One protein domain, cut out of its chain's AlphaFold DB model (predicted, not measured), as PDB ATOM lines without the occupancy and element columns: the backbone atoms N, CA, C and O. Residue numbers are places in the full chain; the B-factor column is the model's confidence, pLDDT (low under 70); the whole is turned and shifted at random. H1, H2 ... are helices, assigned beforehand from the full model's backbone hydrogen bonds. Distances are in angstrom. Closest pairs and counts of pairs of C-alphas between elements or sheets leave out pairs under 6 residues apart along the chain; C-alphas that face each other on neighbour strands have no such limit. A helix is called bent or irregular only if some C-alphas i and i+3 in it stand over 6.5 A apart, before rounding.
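AT A GLANCE: This is residues 2 to 27, 134 to 179 and 194 to 238 of the 269 residues of the protein "PepSY domain protein" of Selenomonas sp. oral taxon 149 str. 67H29BP (UniProt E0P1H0). Two long helices, H3 and H4, lie side by side running opposite ways, and H1 crosses H3 near its middle like the second stroke of an X. The short helix H2 packs where residues 21 to 26 of H1 and residues 152 to 156 of H3 come near it, and residues 226 to 238 of H4 stick out as a free arm. The printed part has 117 residues with four named helices, H1, H2, H3 and H4 in chain order, and no named strand; the class is all helix. The whole is loose, with a radius of gyration of the C-alphas of 17.5 A, and elongated, spanning 62 by 34 by 24 A.

IN THESE COORDINATES: H1 holds residues 2 to 27 and measures 36.8 A from first to last C-alpha; C-alpha 2 is at (132.641, 165.401, 126.377). H2, residues 134 to 145, begins with C-alpha 134 at (177.911, 163.815, 135.231). A short link of six residues joins it to H3, residues 152 to 178, 36.8 A long. H3 is irregular, with C-alphas 173 and 176 7.1 A apart, and has a kink of 31 degrees near residue 172. H4, residues 194 to 238, is the longest helix at 65.0 A; it has a kink of 35 degrees near residue 205 and ends with C-alpha 238 at (168.485, 131.215, 155.333).

HOW THE PARTS SIT: H3 is the hub and touches the three other helices. H4 touches it with residues 207 to 221 alone, at a shallow tilt of 31 degrees, opposite ways; their closest C-alphas, of Cys 160 and Cys 214, are 4.7 A apart. H1 touches H3 at a steep tilt of 54 degrees, opposite ways, closest at the C-alphas of Cys 15 and Ser 163, 5.3 A apart. H2 touches H3 with residues 144 to 145 alone, closest at the C-alphas of Arg 145 and Gly 152, 4.1 A; the tilt of 68 degrees is steep, only just short of about perpendicular, and they run the same way. H1 touches H2 with residues 21 to 26 alone, closest at the C-alphas of Thr 25 and Met 139, 5.2 A; their tilt of 36 degrees is only just steep, opposite ways. The helix packing is mostly crossed, one of these four pairs being at a shallow tilt. H1 and H4 are close but not clearly touching, and H2 and H4 are apart. In H1, H2 and H4 every O i to N i+4 pair is within hydrogen-bond range; in H3, 21 of 23 are.

THE WHOLE: The C-alphas farthest apart are those of Phe 194 and Arg 238, 65.0 A. Residues 28 to 133 and 180 to 193 are not printed; the C-alphas across these cuts are 16.0 A and 17.6 A apart. Without residues 226 to 238 the body spans 46 by 27 by 22 A. The mean pLDDT of the printed part is 85.5, and residues 177 to 179, 228, 231 to 235 and 237 to 238 are under 70.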
ATOM      1  N   ARG A   2     131.754 164.244 126.080       80.75
ATOM      2  CA  ARG A   2     132.641 165.401 126.377       80.75
ATOM      3  C   ARG A   2     133.602 165.212 127.570       80.75
ATOM      4  O   ARG A   2     134.759 165.597 127.474       80.75
ATOM      5  N   ARG A   3     133.154 164.566 128.658       87.12
ATOM      6  CA  ARG A   3     134.009 164.247 129.824       87.12
ATOM      7  C   ARG A   3     135.130 163.254 129.491       87.12
ATOM      8  O   ARG A   3     136.252 163.459 129.924       87.12
ATOM      9  N   ILE A   4     134.846 162.229 128.684       85.75
ATOM     10  CA  ILE A   4     135.838 161.220 128.268       85.75
ATOM     11  C   ILE A   4     136.908 161.870 127.383       85.75
ATOM     12  O   ILE A   4     138.090 161.633 127.596       85.75
ATOM     13  N   TYR A   5     136.504 162.748 126.458       86.38
ATOM     14  CA  TYR A   5     137.448 163.528 125.650       86.38
ATOM     15  C   TYR A   5     138.333 164.437 126.506       86.38
ATOM     16  O   TYR A   5     139.540 164.462 126.297       86.38
ATOM     17  N   ALA A   6     137.761 165.142 127.487       90.38
ATOM     18  CA  ALA A   6     138.540 165.993 128.385       90.38
ATOM     19  C   ALA A   6     139.558 165.178 129.200       90.38
ATOM     20  O   ALA A   6     140.728 165.544 129.255       90.38
ATOM     21  N   VAL A   7     139.135 164.051 129.783       91.38
ATOM     22  CA  VAL A   7     140.030 163.160 130.538       91.38
ATOM     23  C   VAL A   7     141.136 162.614 129.637       91.38
ATOM     24  O   VAL A   7     142.307 162.730 129.979       91.38
ATOM     25  N   HIS A   8     140.790 162.082 128.462       90.50
ATOM     26  CA  HIS A   8     141.769 161.572 127.505       90.50
ATOM     27  C   HIS A   8     142.755 162.660 127.058       90.50
ATOM     28  O   HIS A   8     143.949 162.399 127.006       90.50
ATOM     29  N   GLN A   9     142.297 163.887 126.792       91.12
ATOM     30  CA  GLN A   9     143.163 165.006 126.409       91.12
ATOM     31  C   GLN A   9     144.210 165.325 127.487       91.12
ATOM     32  O   GLN A   9     145.384 165.487 127.169       91.12
ATOM     33  N   TRP A  10     143.815 165.394 128.759       94.94
ATOM     34  CA  TRP A  10     144.762 165.682 129.841       94.94
ATOM     35  C   TRP A  10     145.699 164.506 130.125       94.94
ATOM     36  O   TRP A  10     146.903 164.704 130.266       94.94
ATOM     37  N   VAL A  11     145.171 163.279 130.148       94.06
ATOM     38  CA  VAL A  11     145.981 162.070 130.358       94.06
ATOM     39  C   VAL A  11     146.991 161.894 129.223       94.06
ATOM     40  O   VAL A  11     148.168 161.660 129.489       94.06
ATOM     41  N   SER A  12     146.565 162.068 127.971       91.75
ATOM     42  CA  SER A  12     147.448 161.975 126.801       91.75
ATOM     43  C   SER A  12     148.514 163.060 126.784       91.75
ATOM     44  O   SER A  12     149.651 162.757 126.438       91.75
ATOM     45  N   LEU A  13     148.202 164.285 127.217       94.19
ATOM     46  CA  LEU A  13     149.197 165.349 127.335       94.19
ATOM     47  C   LEU A  13     150.281 164.993 128.361       94.19
ATOM     48  O   LEU A  13     151.469 165.121 128.074       94.19
ATOM     49  N   ILE A  14     149.881 164.498 129.534       95.00
ATOM     50  CA  ILE A  14     150.820 164.059 130.572       95.00
ATOM     51  C   ILE A  14     151.674 162.887 130.059       95.00
ATOM     52  O   ILE A  14     152.896 162.903 130.212       95.00
ATOM     53  N   CYS A  15     151.058 161.899 129.404       94.69
ATOM     54  CA  CYS A  15     151.778 160.769 128.813       94.69
ATOM     55  C   CYS A  15     152.735 161.221 127.700       94.69
ATOM     56  O   CYS A  15     153.847 160.713 127.610       94.69
ATOM     57  N   ALA A  16     152.349 162.200 126.879       92.75
ATOM     58  CA  ALA A  16     153.198 162.746 125.826       92.75
ATOM     59  C   ALA A  16     154.439 163.442 126.402       92.75
ATOM     60  O   ALA A  16     155.541 163.206 125.915       92.75
ATOM     61  N   LEU A  17     154.288 164.243 127.463       94.50
ATOM     62  CA  LEU A  17     155.420 164.868 128.160       94.50
ATOM     63  C   LEU A  17     156.346 163.826 128.797       94.50
ATOM     64  O   LEU A  17     157.566 163.944 128.714       94.50
ATOM     65  N   PHE A  18     155.770 162.784 129.394       94.25
ATOM     66  CA  PHE A  18     156.525 161.666 129.952       94.25
ATOM     67  C   PHE A  18     157.326 160.916 128.878       94.25
ATOM     68  O   PHE A  18     158.533 160.726 129.026       94.25
ATOM     69  N   LEU A  19     156.689 160.539 127.767       93.25
ATOM     70  CA  LEU A  19     157.362 159.871 126.652       93.25
ATOM     71  C   LEU A  19     158.431 160.768 126.021       93.25
ATOM     72  O   LEU A  19     159.499 160.276 125.677       93.25
ATOM     73  N   LEU A  20     158.183 162.077 125.922       94.06
ATOM     74  CA  LEU A  20     159.173 163.047 125.457       94.06
ATOM     75  C   LEU A  20     160.400 163.091 126.377       94.06
ATOM     76  O   LEU A  20     161.530 163.098 125.900       94.06
ATOM     77  N   LEU A  21     160.208 163.076 127.697       93.38
ATOM     78  CA  LEU A  21     161.327 162.985 128.633       93.38
ATOM     79  C   LEU A  21     162.130 161.692 128.408       93.38
ATOM     80  O   LEU A  21     163.363 161.730 128.377       93.38
ATOM     81  N   LEU A  22     161.454 160.553 128.220       92.75
ATOM     82  CA  LEU A  22     162.125 159.275 127.973       92.75
ATOM     83  C   LEU A  22     162.896 159.260 126.656       92.75
ATOM     84  O   LEU A  22     163.989 158.703 126.612       92.75
ATOM     85  N   THR A  23     162.382 159.883 125.597       92.62
ATOM     86  CA  THR A  23     163.105 159.963 124.321       92.62
ATOM     87  C   THR A  23     164.308 160.897 124.417       92.62
ATOM     88  O   THR A  23     165.395 160.522 123.976       92.62
ATOM     89  N   LEU A  24     164.163 162.063 125.056       93.44
ATOM     90  CA  LEU A  24     165.259 163.020 125.243       93.44
ATOM     91  C   LEU A  24     166.385 162.462 126.116       93.44
ATOM     92  O   LEU A  24     167.556 162.676 125.824       93.44
ATOM     93  N   THR A  25     166.042 161.727 127.173       93.06
ATOM     94  CA  THR A  25     167.034 161.083 128.047       93.06
ATOM     95  C   THR A  25     167.581 159.790 127.442       93.06
ATOM     96  O   THR A  25     168.752 159.473 127.635       93.06
ATOM     97  N   GLY A  26     166.766 159.055 126.681       89.25
ATOM     98  CA  GLY A  26     167.117 157.786 126.042       89.25
ATOM     99  C   GLY A  26     168.065 157.930 124.854       89.25
ATOM    100  O   GLY A  26     168.928 157.077 124.657       89.25
ATOM    101  N   LEU A  27     167.957 159.019 124.091       92.56
ATOM    102  CA  LEU A  27     168.794 159.248 122.913       92.56
ATOM    103  C   LEU A  27     170.300 159.320 123.260       92.56
ATOM    104  O   LEU A  27     171.064 158.564 122.664       92.56
ATOM    105  N   THR A 134     179.001 163.313 134.386       86.44
ATOM    106  CA  THR A 134     177.911 163.815 135.231       86.44
ATOM    107  C   THR A 134     176.616 163.923 134.436       86.44
ATOM    108  O   THR A 134     175.579 163.426 134.870       86.44
ATOM    109  N   PHE A 135     176.672 164.477 133.223       88.94
ATOM    110  CA  PHE A 135     175.530 164.530 132.313       88.94
ATOM    111  C   PHE A 135     174.968 163.131 132.021       88.94
ATOM    112  O   PHE A 135     173.774 162.890 132.201       88.94
ATOM    113  N   MET A 136     175.825 162.172 131.656       88.25
ATOM    114  CA  MET A 136     175.417 160.792 131.369       88.25
ATOM    115  C   MET A 136     174.851 160.066 132.593       88.25
ATOM    116  O   MET A 136     173.987 159.191 132.457       88.25
ATOM    117  N   HIS A 137     175.330 160.396 133.790       86.06
ATOM    118  CA  HIS A 137     174.783 159.891 135.043       86.06
ATOM    119  C   HIS A 137     173.388 160.470 135.313       86.06
ATOM    120  O   HIS A 137     172.443 159.716 135.551       86.06
ATOM    121  N   THR A 138     173.227 161.784 135.169       89.31
ATOM    122  CA  THR A 138     171.946 162.480 135.336       89.31
ATOM    123  C   THR A 138     170.898 161.987 134.343       89.31
ATOM    124  O   THR A 138     169.785 161.654 134.750       89.31
ATOM    125  N   MET A 139     171.250 161.843 133.059       90.31
ATOM    126  CA  MET A 139     170.342 161.295 132.041       90.31
ATOM    127  C   MET A 139     169.862 159.889 132.409       90.31
ATOM    128  O   MET A 139     168.683 159.586 132.265       90.31
ATOM    129  N   HIS A 140     170.738 159.039 132.954       87.81
ATOM    130  CA  HIS A 140     170.354 157.700 133.413       87.81
ATOM    131  C   HIS A 140     169.376 157.729 134.586       87.81
ATOM    132  O   HIS A 140     168.410 156.963 134.610       87.81
ATOM    133  N   ILE A 141     169.635 158.594 135.571       87.25
ATOM    134  CA  ILE A 141     168.756 158.754 136.731       87.25
ATOM    135  C   ILE A 141     167.386 159.242 136.274       87.25
ATOM    136  O   ILE A 141     166.380 158.659 136.669       87.25
ATOM    137  N   LEU A 142     167.330 160.258 135.417       89.00
ATOM    138  CA  LEU A 142     166.066 160.761 134.888       89.00
ATOM    139  C   LEU A 142     165.336 159.701 134.057       89.00
ATOM    140  O   LEU A 142     164.135 159.538 134.223       89.00
ATOM    141  N   HIS A 143     166.044 158.917 133.246       90.38
ATOM    142  CA  HIS A 143     165.424 157.919 132.375       90.38
ATOM    143  C   HIS A 143     164.818 156.727 133.130       90.38
ATOM    144  O   HIS A 143     163.714 156.287 132.830       90.38
ATOM    145  N   VAL A 144     165.541 156.172 134.108       84.19
ATOM    146  CA  VAL A 144     165.126 154.929 134.790       84.19
ATOM    147  C   VAL A 144     164.414 155.211 136.108       84.19
ATOM    148  O   VAL A 144     163.567 154.432 136.544       84.19
ATOM    149  N   ARG A 145     164.797 156.295 136.785       84.19
ATOM    150  CA  ARG A 145     164.302 156.646 138.117       84.19
ATOM    151  C   ARG A 145     163.488 157.935 138.122       84.19
ATOM    152  O   ARG A 145     162.914 158.238 139.153       84.19
ATOM    153  N   MET A 146     163.401 158.695 137.028       83.19
ATOM    154  CA  MET A 146     162.603 159.933 136.973       83.19
ATOM    155  C   MET A 146     162.962 160.945 138.083       83.19
ATOM    156  O   MET A 146     162.128 161.747 138.486       83.19
ATOM    157  N   GLY A 147     164.185 160.875 138.628       80.12
ATOM    158  CA  GLY A 147     164.607 161.657 139.802       80.12
ATOM    159  C   GLY A 147     164.037 161.187 141.152       80.12
ATOM    160  O   GLY A 147     164.410 161.722 142.187       80.12
ATOM    161  N   LEU A 148     163.179 160.165 141.161       77.50
ATOM    162  CA  LEU A 148     162.612 159.527 142.348       77.50
ATOM    163  C   LEU A 148     163.484 158.324 142.730       77.50
ATOM    164  O   LEU A 148     163.515 157.324 142.017       77.50
ATOM    165  N   GLU A 149     164.196 158.406 143.853       79.44
ATOM    166  CA  GLU A 149     165.226 157.443 144.270       79.44
ATOM    167  C   GLU A 149     164.833 155.958 144.122       79.44
ATOM    168  O   GLU A 149     165.188 155.306 143.134       79.44
ATOM    169  N   GLU A 150     164.167 155.370 145.119       73.81
ATOM    170  CA  GLU A 150     163.853 153.936 145.128       73.81
ATOM    171  C   GLU A 150     162.562 153.617 144.360       73.81
ATOM    172  O   GLU A 150     162.512 152.592 143.672       73.81
ATOM    173  N   GLY A 151     161.571 154.518 144.413       81.06
ATOM    174  CA  GLY A 151     160.237 154.344 143.821       81.06
ATOM    175  C   GLY A 151     160.092 154.791 142.361       81.06
ATOM    176  O   GLY A 151     159.064 154.532 141.737       81.06
ATOM    177  N   GLY A 152     161.108 155.425 141.772       84.12
ATOM    178  CA  GLY A 152     161.011 155.971 140.416       84.12
ATOM    179  C   GLY A 152     160.725 154.949 139.320       84.12
ATOM    180  O   GLY A 152     160.089 155.269 138.323       84.12
ATOM    181  N   ARG A 153     161.135 153.696 139.526       84.25
ATOM    182  CA  ARG A 153     160.882 152.598 138.578       84.25
ATOM    183  C   ARG A 153     159.443 152.100 138.615       84.25
ATOM    184  O   ARG A 153     158.900 151.744 137.575       84.25
ATOM    185  N   ASP A 154     158.832 152.096 139.792       87.06
ATOM    186  CA  ASP A 154     157.429 151.711 139.934       87.06
ATOM    187  C   ASP A 154     156.541 152.808 139.334       87.06
ATOM    188  O   ASP A 154     155.601 152.520 138.593       87.06
ATOM    189  N   PHE A 155     156.924 154.074 139.543       90.31
ATOM    190  CA  PHE A 155     156.308 155.215 138.869       90.31
ATOM    191  C   PHE A 155     156.470 155.148 137.341       90.31
ATOM    192  O   PHE A 155     155.495 155.339 136.617       90.31
ATOM    193  N   LEU A 156     157.663 154.812 136.839       91.06
ATOM    194  CA  LEU A 156     157.911 154.592 135.410       91.06
ATOM    195  C   LEU A 156     156.957 153.531 134.836       91.06
ATOM    196  O   LEU A 156     156.311 153.779 133.822       91.06
ATOM    197  N   ALA A 157     156.824 152.373 135.493       91.31
ATOM    198  CA  ALA A 157     155.929 151.308 135.041       91.31
ATOM    199  C   ALA A 157     154.455 151.740 135.034       91.31
ATOM    200  O   ALA A 157     153.740 151.458 134.071       91.31
ATOM    201  N   LEU A 158     154.014 152.465 136.068       92.81
ATOM    202  CA  LEU A 158     152.674 153.048 136.127       92.81
ATOM    203  C   LEU A 158     152.428 153.997 134.947       92.81
ATOM    204  O   LEU A 158     151.412 153.889 134.264       92.81
ATOM    205  N   MET A 159     153.371 154.900 134.675       94.38
ATOM    206  CA  MET A 159     153.274 155.864 133.580       94.38
ATOM    207  C   MET A 159     153.303 155.195 132.202       94.38
ATOM    208  O   MET A 159     152.555 155.602 131.309       94.38
ATOM    209  N   CYS A 160     154.085 154.127 132.028       94.12
ATOM    210  CA  CYS A 160     154.049 153.293 130.828       94.12
ATOM    211  C   CYS A 160     152.675 152.631 130.646       94.12
ATOM    212  O   CYS A 160     152.126 152.657 129.545       94.12
ATOM    213  N   ALA A 161     152.079 152.093 131.716       94.62
ATOM    214  CA  ALA A 161     150.748 151.488 131.658       94.62
ATOM    215  C   ALA A 161     149.668 152.526 131.308       94.62
ATOM    216  O   ALA A 161     148.851 152.294 130.414       94.62
ATOM    217  N   LEU A 162     149.713 153.704 131.940       95.31
ATOM    218  CA  LEU A 162     148.841 154.835 131.607       95.31
ATOM    219  C   LEU A 162     149.019 155.286 130.153       95.31
ATOM    220  O   LEU A 162     148.030 155.576 129.484       95.31
ATOM    221  N   SER A 163     150.249 155.280 129.636       95.12
ATOM    222  CA  SER A 163     150.539 155.624 128.240       95.12
ATOM    223  C   SER A 163     149.922 154.617 127.269       95.12
ATOM    224  O   SER A 163     149.304 155.026 126.288       95.12
ATOM    225  N   VAL A 164     149.997 153.313 127.556       95.44
ATOM    226  CA  VAL A 164     149.331 152.274 126.745       95.44
ATOM    227  C   VAL A 164     147.813 152.465 126.759       95.44
ATOM    228  O   VAL A 164     147.186 152.477 125.700       95.44
ATOM    229  N   VAL A 165     147.214 152.698 127.933       94.75
ATOM    230  CA  VAL A 165     145.775 153.003 128.046       94.75
ATOM    231  C   VAL A 165     145.423 154.275 127.267       94.75
ATOM    232  O   VAL A 165     144.414 154.315 126.559       94.75
ATOM    233  N   SER A 166     146.264 155.307 127.333       94.31
ATOM    234  CA  SER A 166     146.091 156.539 126.564       94.31
ATOM    235  C   SER A 166     146.132 156.279 125.055       94.31
ATOM    236  O   SER A 166     145.309 156.819 124.324       94.31
ATOM    237  N   ILE A 167     147.032 155.426 124.566       92.44
ATOM    238  CA  ILE A 167     147.105 155.073 123.140       92.44
ATOM    239  C   ILE A 167     145.840 154.317 122.709       92.44
ATOM    240  O   ILE A 167     145.207 154.697 121.726       92.44
ATOM    241  N   VAL A 168     145.413 153.305 123.473       91.88
ATOM    242  CA  VAL A 168     144.204 152.514 123.172       91.88
ATOM    243  C   VAL A 168     142.949 153.390 123.174       91.88
ATOM    244  O   VAL A 168     142.125 153.306 122.262       91.88
ATOM    245  N   THR A 169     142.815 154.276 124.165       90.94
ATOM    246  CA  THR A 169     141.691 155.223 124.226       90.94
ATOM    247  C   THR A 169     141.729 156.231 123.077       90.94
ATOM    248  O   THR A 169     140.677 156.554 122.528       90.94
ATOM    249  N   GLY A 170     142.915 156.669 122.649       88.50
ATOM    250  CA  GLY A 170     143.081 157.532 121.478       88.50
ATOM    251  C   GLY A 170     142.639 156.842 120.191       88.50
ATOM    252  O   GLY A 170     141.841 157.396 119.437       88.50
ATOM    253  N   ILE A 171     143.070 155.596 119.980       87.19
ATOM    254  CA  ILE A 171     142.634 154.778 118.843       87.19
ATOM    255  C   ILE A 171     141.105 154.671 118.840       87.19
ATOM    256  O   ILE A 171     140.476 154.999 117.838       87.19
ATOM    257  N   TYR A 172     140.489 154.311 119.967       87.69
ATOM    258  CA  TYR A 172     139.033 154.180 120.074       87.69
ATOM    259  C   TYR A 172     138.273 155.479 119.742       87.69
ATOM    260  O   TYR A 172     137.294 155.449 118.994       87.69
ATOM    261  N   LEU A 173     138.723 156.625 120.264       85.00
ATOM    262  CA  LEU A 173     138.045 157.915 120.079       85.00
ATOM    263  C   LEU A 173     138.235 158.513 118.680       85.00
ATOM    264  O   LEU A 173     137.350 159.228 118.205       85.00
ATOM    265  N   TYR A 174     139.371 158.251 118.030       78.31
ATOM    266  CA  TYR A 174     139.723 158.862 116.745       78.31
ATOM    267  C   TYR A 174     139.555 157.925 115.537       78.31
ATOM    268  O   TYR A 174     139.457 158.420 114.412       78.31
ATOM    269  N   LEU A 175     139.403 156.609 115.740       75.50
ATOM    270  CA  LEU A 175     139.059 155.626 114.698       75.50
ATOM    271  C   LEU A 175     137.879 156.067 113.809       75.50
ATOM    272  O   LEU A 175     138.024 156.031 112.585       75.50
ATOM    273  N   PRO A 176     136.729 156.525 114.351       74.88
ATOM    274  CA  PRO A 176     135.595 156.953 113.527       74.88
ATOM    275  C   PRO A 176     135.924 158.150 112.627       74.88
ATOM    276  O   PRO A 176     135.393 158.261 111.526       74.88
ATOM    277  N   MET A 177     136.833 159.021 113.071       67.50
ATOM    278  CA  MET A 177     137.264 160.213 112.339       67.50
ATOM    279  C   MET A 177     138.274 159.882 111.227       67.50
ATOM    280  O   MET A 177     138.413 160.648 110.275       67.50
ATOM    281  N   MET A 178     138.963 158.739 111.328       62.34
ATOM    282  CA  MET A 178     139.910 158.239 110.323       62.34
ATOM    283  C   MET A 178     139.235 157.434 109.203       62.34
ATOM    284  O   MET A 178     139.789 157.347 108.113       62.34
ATOM    285  N   LYS A 179     138.024 156.900 109.427       58.25
ATOM    286  CA  LYS A 179     137.275 156.099 108.437       58.25
ATOM    287  C   LYS A 179     136.883 156.857 107.158       58.25
ATOM    288  O   LYS A 179     136.520 156.218 106.180       58.25
ATOM    289  N   PHE A 194     147.288 170.064 106.781       80.88
ATOM    290  CA  PHE A 194     148.614 169.463 106.619       80.88
ATOM    291  C   PHE A 194     149.171 168.886 107.930       80.88
ATOM    292  O   PHE A 194     149.496 167.702 107.984       80.88
ATOM    293  N   TRP A 195     149.226 169.687 109.002       82.12
ATOM    294  CA  TRP A 195     149.710 169.225 110.311       82.12
ATOM    295  C   TRP A 195     148.822 168.138 110.919       82.12
ATOM    296  O   TRP A 195     149.331 167.188 111.505       82.12
ATOM    297  N   SER A 196     147.502 168.242 110.747       81.69
ATOM    298  CA  SER A 196     146.560 167.203 111.177       81.69
ATOM    299  C   SER A 196     146.824 165.869 110.469       81.69
ATOM    300  O   SER A 196     146.833 164.823 111.114       81.69
ATOM    301  N   ASP A 197     147.024 165.879 109.151       81.06
ATOM    302  CA  ASP A 197     147.242 164.651 108.384       81.06
ATOM    303  C   ASP A 197     148.625 164.041 108.674       81.06
ATOM    304  O   ASP A 197     148.718 162.831 108.894       81.06
ATOM    305  N   TRP A 198     149.671 164.865 108.813       84.25
ATOM    306  CA  TRP A 198     150.992 164.413 109.268       84.25
ATOM    307  C   TRP A 198     150.956 163.819 110.668       84.25
ATOM    308  O   TRP A 198     151.544 162.759 110.886       84.25
ATOM    309  N   HIS A 199     150.238 164.453 111.598       83.00
ATOM    310  CA  HIS A 199     150.087 163.950 112.957       83.00
ATOM    311  C   HIS A 199     149.387 162.591 112.968       83.00
ATOM    312  O   HIS A 199     149.838 161.710 113.683       83.00
ATOM    313  N   LYS A 200     148.352 162.359 112.144       82.25
ATOM    314  CA  LYS A 200     147.699 161.036 112.050       82.25
ATOM    315  C   LYS A 200     148.677 159.958 111.583       82.25
ATOM    316  O   LYS A 200     148.747 158.902 112.203       82.25
ATOM    317  N   ILE A 201     149.437 160.227 110.520       82.69
ATOM    318  CA  ILE A 201     150.388 159.257 109.952       82.69
ATOM    319  C   ILE A 201     151.510 158.960 110.952       82.69
ATOM    320  O   ILE A 201     151.754 157.801 111.283       82.69
ATOM    321  N   THR A 202     152.156 160.003 111.481       85.62
ATOM    322  CA  THR A 202     153.234 159.829 112.467       85.62
ATOM    323  C   THR A 202     152.730 159.213 113.766       85.62
ATOM    324  O   THR A 202     153.443 158.401 114.342       85.62
ATOM    325  N   SER A 203     151.498 159.500 114.195       85.75
ATOM    326  CA  SER A 203     150.925 158.917 115.416       85.75
ATOM    327  C   SER A 203     150.649 157.423 115.304       85.75
ATOM    328  O   SER A 203     150.780 156.731 116.307       85.75
ATOM    329  N   ILE A 204     150.310 156.888 114.124       85.38
ATOM    330  CA  ILE A 204     150.159 155.431 113.952       85.38
ATOM    331  C   ILE A 204     151.507 154.741 114.179       85.38
ATOM    332  O   ILE A 204     151.604 153.799 114.968       85.38
ATOM    333  N   PHE A 205     152.560 155.234 113.520       89.06
ATOM    334  CA  PHE A 205     153.900 154.662 113.639       89.06
ATOM    335  C   PHE A 205     154.473 154.853 115.050       89.06
ATOM    336  O   PHE A 205     154.844 153.883 115.714       89.06
ATOM    337  N   ALA A 206     154.469 156.093 115.548       90.06
ATOM    338  CA  ALA A 206     154.966 156.434 116.875       90.06
ATOM    339  C   ALA A 206     154.161 155.748 117.983       90.06
ATOM    340  O   ALA A 206     154.753 155.255 118.934       90.06
ATOM    341  N   GLY A 207     152.834 155.655 117.856       91.12
ATOM    342  CA  GLY A 207     151.970 154.972 118.820       91.12
ATOM    343  C   GLY A 207     152.223 153.466 118.876       91.12
ATOM    344  O   GLY A 207     152.282 152.896 119.965       91.12
ATOM    345  N   THR A 208     152.450 152.825 117.724       91.25
ATOM    346  CA  THR A 208     152.820 151.400 117.665       91.25
ATOM    347  C   THR A 208     154.148 151.161 118.381       91.25
ATOM    348  O   THR A 208     154.228 150.326 119.282       91.25
ATOM    349  N   TRP A 209     155.177 151.948 118.052       94.31
ATOM    350  CA  TRP A 209     156.497 151.822 118.674       94.31
ATOM    351  C   TRP A 209     156.485 152.162 120.171       94.31
ATOM    352  O   TRP A 209     157.043 151.426 120.983       94.31
ATOM    353  N   ALA A 210     155.796 153.239 120.557       93.56
ATOM    354  CA  ALA A 210     155.632 153.633 121.953       93.56
ATOM    355  C   ALA A 210     154.924 152.544 122.764       93.56
ATOM    356  O   ALA A 210     155.312 152.286 123.898       93.56
ATOM    357  N   THR A 211     153.938 151.853 122.182       94.31
ATOM    358  CA  THR A 211     153.276 150.721 122.844       94.31
ATOM    359  C   THR A 211     154.271 149.600 123.131       94.31
ATOM    360  O   THR A 211     154.337 149.132 124.265       94.31
ATOM    361  N   VAL A 212     155.091 149.212 122.149       95.31
ATOM    362  CA  VAL A 212     156.127 148.177 122.330       95.31
ATOM    363  C   VAL A 212     157.121 148.576 123.425       95.31
ATOM    364  O   VAL A 212     157.400 147.773 124.315       95.31
ATOM    365  N   MET A 213     157.606 149.820 123.409       93.44
ATOM    366  CA  MET A 213     158.557 150.335 124.405       93.44
ATOM    367  C   MET A 213     157.956 150.445 125.815       93.44
ATOM    368  O   MET A 213     158.613 150.122 126.803       93.44
ATOM    369  N   CYS A 214     156.693 150.852 125.936       94.12
ATOM    370  CA  CYS A 214     156.004 150.896 127.225       94.12
ATOM    371  C   CYS A 214     155.771 149.489 127.783       94.12
ATOM    372  O   CYS A 214     156.022 149.253 128.965       94.12
ATOM    373  N   VAL A 215     155.320 148.547 126.947       94.31
ATOM    374  CA  VAL A 215     155.094 147.154 127.359       94.31
ATOM    375  C   VAL A 215     156.406 146.500 127.787       94.31
ATOM    376  O   VAL A 215     156.450 145.871 128.845       94.31
ATOM    377  N   SER A 216     157.493 146.690 127.033       92.62
ATOM    378  CA  SER A 216     158.806 146.164 127.417       92.62
ATOM    379  C   SER A 216     159.299 146.773 128.735       92.62
ATOM    380  O   SER A 216     159.758 146.039 129.613       92.62
ATOM    381  N   GLY A 217     159.116 148.082 128.937       87.56
ATOM    382  CA  GLY A 217     159.422 148.762 130.198       87.56
ATOM    383  C   GLY A 217     158.660 148.185 131.397       87.56
ATOM    384  O   GLY A 217     159.259 147.922 132.441       87.56
ATOM    385  N   ILE A 218     157.360 147.915 131.241       90.62
ATOM    386  CA  ILE A 218     156.533 147.281 132.283       90.62
ATOM    387  C   ILE A 218     157.078 145.890 132.627       90.62
ATOM    388  O   ILE A 218     157.273 145.580 133.804       90.62
ATOM    389  N   VAL A 219     157.377 145.067 131.616       89.69
ATOM    390  CA  VAL A 219     157.923 143.712 131.812       89.69
ATOM    391  C   VAL A 219     159.251 143.755 132.570       89.69
ATOM    392  O   VAL A 219     159.446 142.978 133.506       89.69
ATOM    393  N   ILE A 220     160.142 144.688 132.225       86.06
ATOM    394  CA  ILE A 220     161.431 144.870 132.907       86.06
ATOM    395  C   ILE A 220     161.236 145.171 134.397       86.06
ATOM    396  O   ILE A 220     161.921 144.592 135.249       86.06
ATOM    397  N   VAL A 221     160.304 146.065 134.734       84.69
ATOM    398  CA  VAL A 221     160.042 146.430 136.132       84.69
ATOM    399  C   VAL A 221     159.417 145.264 136.893       84.69
ATOM    400  O   VAL A 221     159.921 144.923 137.966       84.69
ATOM    401  N   LEU A 222     158.409 144.595 136.324       83.69
ATOM    402  CA  LEU A 222     157.772 143.417 136.928       83.69
ATOM    403  C   LEU A 222     158.781 142.299 137.199       83.69
ATOM    404  O   LEU A 222     158.817 141.738 138.295       83.69
ATOM    405  N   TYR A 223     159.658 142.022 136.233       82.50
ATOM    406  CA  TYR A 223     160.737 141.055 136.397       82.50
ATOM    407  C   TYR A 223     161.700 141.455 137.526       82.50
ATOM    408  O   TYR A 223     162.070 140.635 138.371       82.50
ATOM    409  N   SER A 224     162.072 142.737 137.593       73.44
ATOM    410  CA  SER A 224     162.907 143.271 138.674       73.44
ATOM    411  C   SER A 224     162.251 143.105 140.049       73.44
ATOM    412  O   SER A 224     162.948 142.746 140.998       73.44
ATOM    413  N   VAL A 225     160.948 143.368 140.180       78.12
ATOM    414  CA  VAL A 225     160.207 143.187 141.441       78.12
ATOM    415  C   VAL A 225     160.172 141.708 141.829       78.12
ATOM    416  O   VAL A 225     160.588 141.365 142.934       78.12
ATOM    417  N   GLY A 226     159.828 140.816 140.895       76.19
ATOM    418  CA  GLY A 226     159.802 139.372 141.147       76.19
ATOM    419  C   GLY A 226     161.146 138.816 141.634       76.19
ATOM    420  O   GLY A 226     161.195 138.033 142.585       76.19
ATOM    421  N   MET A 227     162.268 139.271 141.064       70.06
ATOM    422  CA  MET A 227     163.599 138.870 141.541       70.06
ATOM    423  C   MET A 227     163.912 139.354 142.966       70.06
ATOM    424  O   MET A 227     164.591 138.641 143.715       70.06
ATOM    425  N   ARG A 228     163.439 140.544 143.365       67.88
ATOM    426  CA  ARG A 228     163.612 141.039 144.744       67.88
ATOM    427  C   ARG A 228     162.876 140.144 145.726       67.88
ATOM    428  O   ARG A 228     163.469 139.752 146.729       67.88
ATOM    429  N   ASP A 229     161.646 139.764 145.401       71.56
ATOM    430  CA  ASP A 229     160.818 138.927 146.266       71.56
ATOM    431  C   ASP A 229     161.417 137.532 146.445       71.56
ATOM    432  O   ASP A 229     161.491 137.017 147.563       71.56
ATOM    433  N   ILE A 230     161.921 136.930 145.363       70.06
ATOM    434  CA  ILE A 230     162.616 135.635 145.421       70.06
ATOM    435  C   ILE A 230     163.861 135.733 146.313       70.06
ATOM    436  O   ILE A 230     164.097 134.864 147.157       70.06
ATOM    437  N   THR A 231     164.650 136.796 146.156       62.66
ATOM    438  CA  THR A 231     165.877 137.010 146.937       62.66
ATOM    439  C   THR A 231     165.564 137.248 148.415       62.66
ATOM    440  O   THR A 231     166.180 136.625 149.280       62.66
ATOM    441  N   ALA A 232     164.561 138.073 148.721       66.31
ATOM    442  CA  ALA A 232     164.101 138.328 150.083       66.31
ATOM    443  C   ALA A 232     163.611 137.039 150.757       66.31
ATOM    444  O   ALA A 232     164.015 136.731 151.878       66.31
ATOM    445  N   ARG A 233     162.828 136.217 150.043       69.31
ATOM    446  CA  ARG A 233     162.381 134.903 150.532       69.31
ATOM    447  C   ARG A 233     163.547 133.940 150.762       69.31
ATOM    448  O   ARG A 233     163.531 133.212 151.752       69.31
ATOM    449  N   ARG A 234     164.567 133.930 149.894       66.94
ATOM    450  CA  ARG A 234     165.790 133.122 150.091       66.94
ATOM    451  C   ARG A 234     166.563 133.548 151.335       66.94
ATOM    452  O   ARG A 234     166.991 132.687 152.100       66.94
ATOM    453  N   ILE A 235     166.713 134.853 151.554       65.00
ATOM    454  CA  ILE A 235     167.374 135.395 152.745       65.00
ATOM    455  C   ILE A 235     166.584 134.991 153.991       65.00
ATOM    456  O   ILE A 235     167.149 134.350 154.871       65.00
ATOM    457  N   LEU A 236     165.278 135.256 154.038       70.31
ATOM    458  CA  LEU A 236     164.426 134.885 155.174       70.31
ATOM    459  C   LEU A 236     164.479 133.379 155.477       70.31
ATOM    460  O   LEU A 236     164.618 132.995 156.638       70.31
ATOM    461  N   ARG A 237     164.476 132.520 154.447       66.50
ATOM    462  CA  ARG A 237     164.687 131.072 154.618       66.50
ATOM    463  C   ARG A 237     166.058 130.759 155.219       66.50
ATOM    464  O   ARG A 237     166.131 129.981 156.162       66.50
ATOM    465  N   ARG A 238     167.139 131.395 154.758       63.97
ATOM    466  CA  ARG A 238     168.485 131.215 155.333       63.97
ATOM    467  C   ARG A 238     168.551 131.620 156.811       63.97
ATOM    468  O   ARG A 238     169.171 130.910 157.595       63.97
TER     469      ARG A 238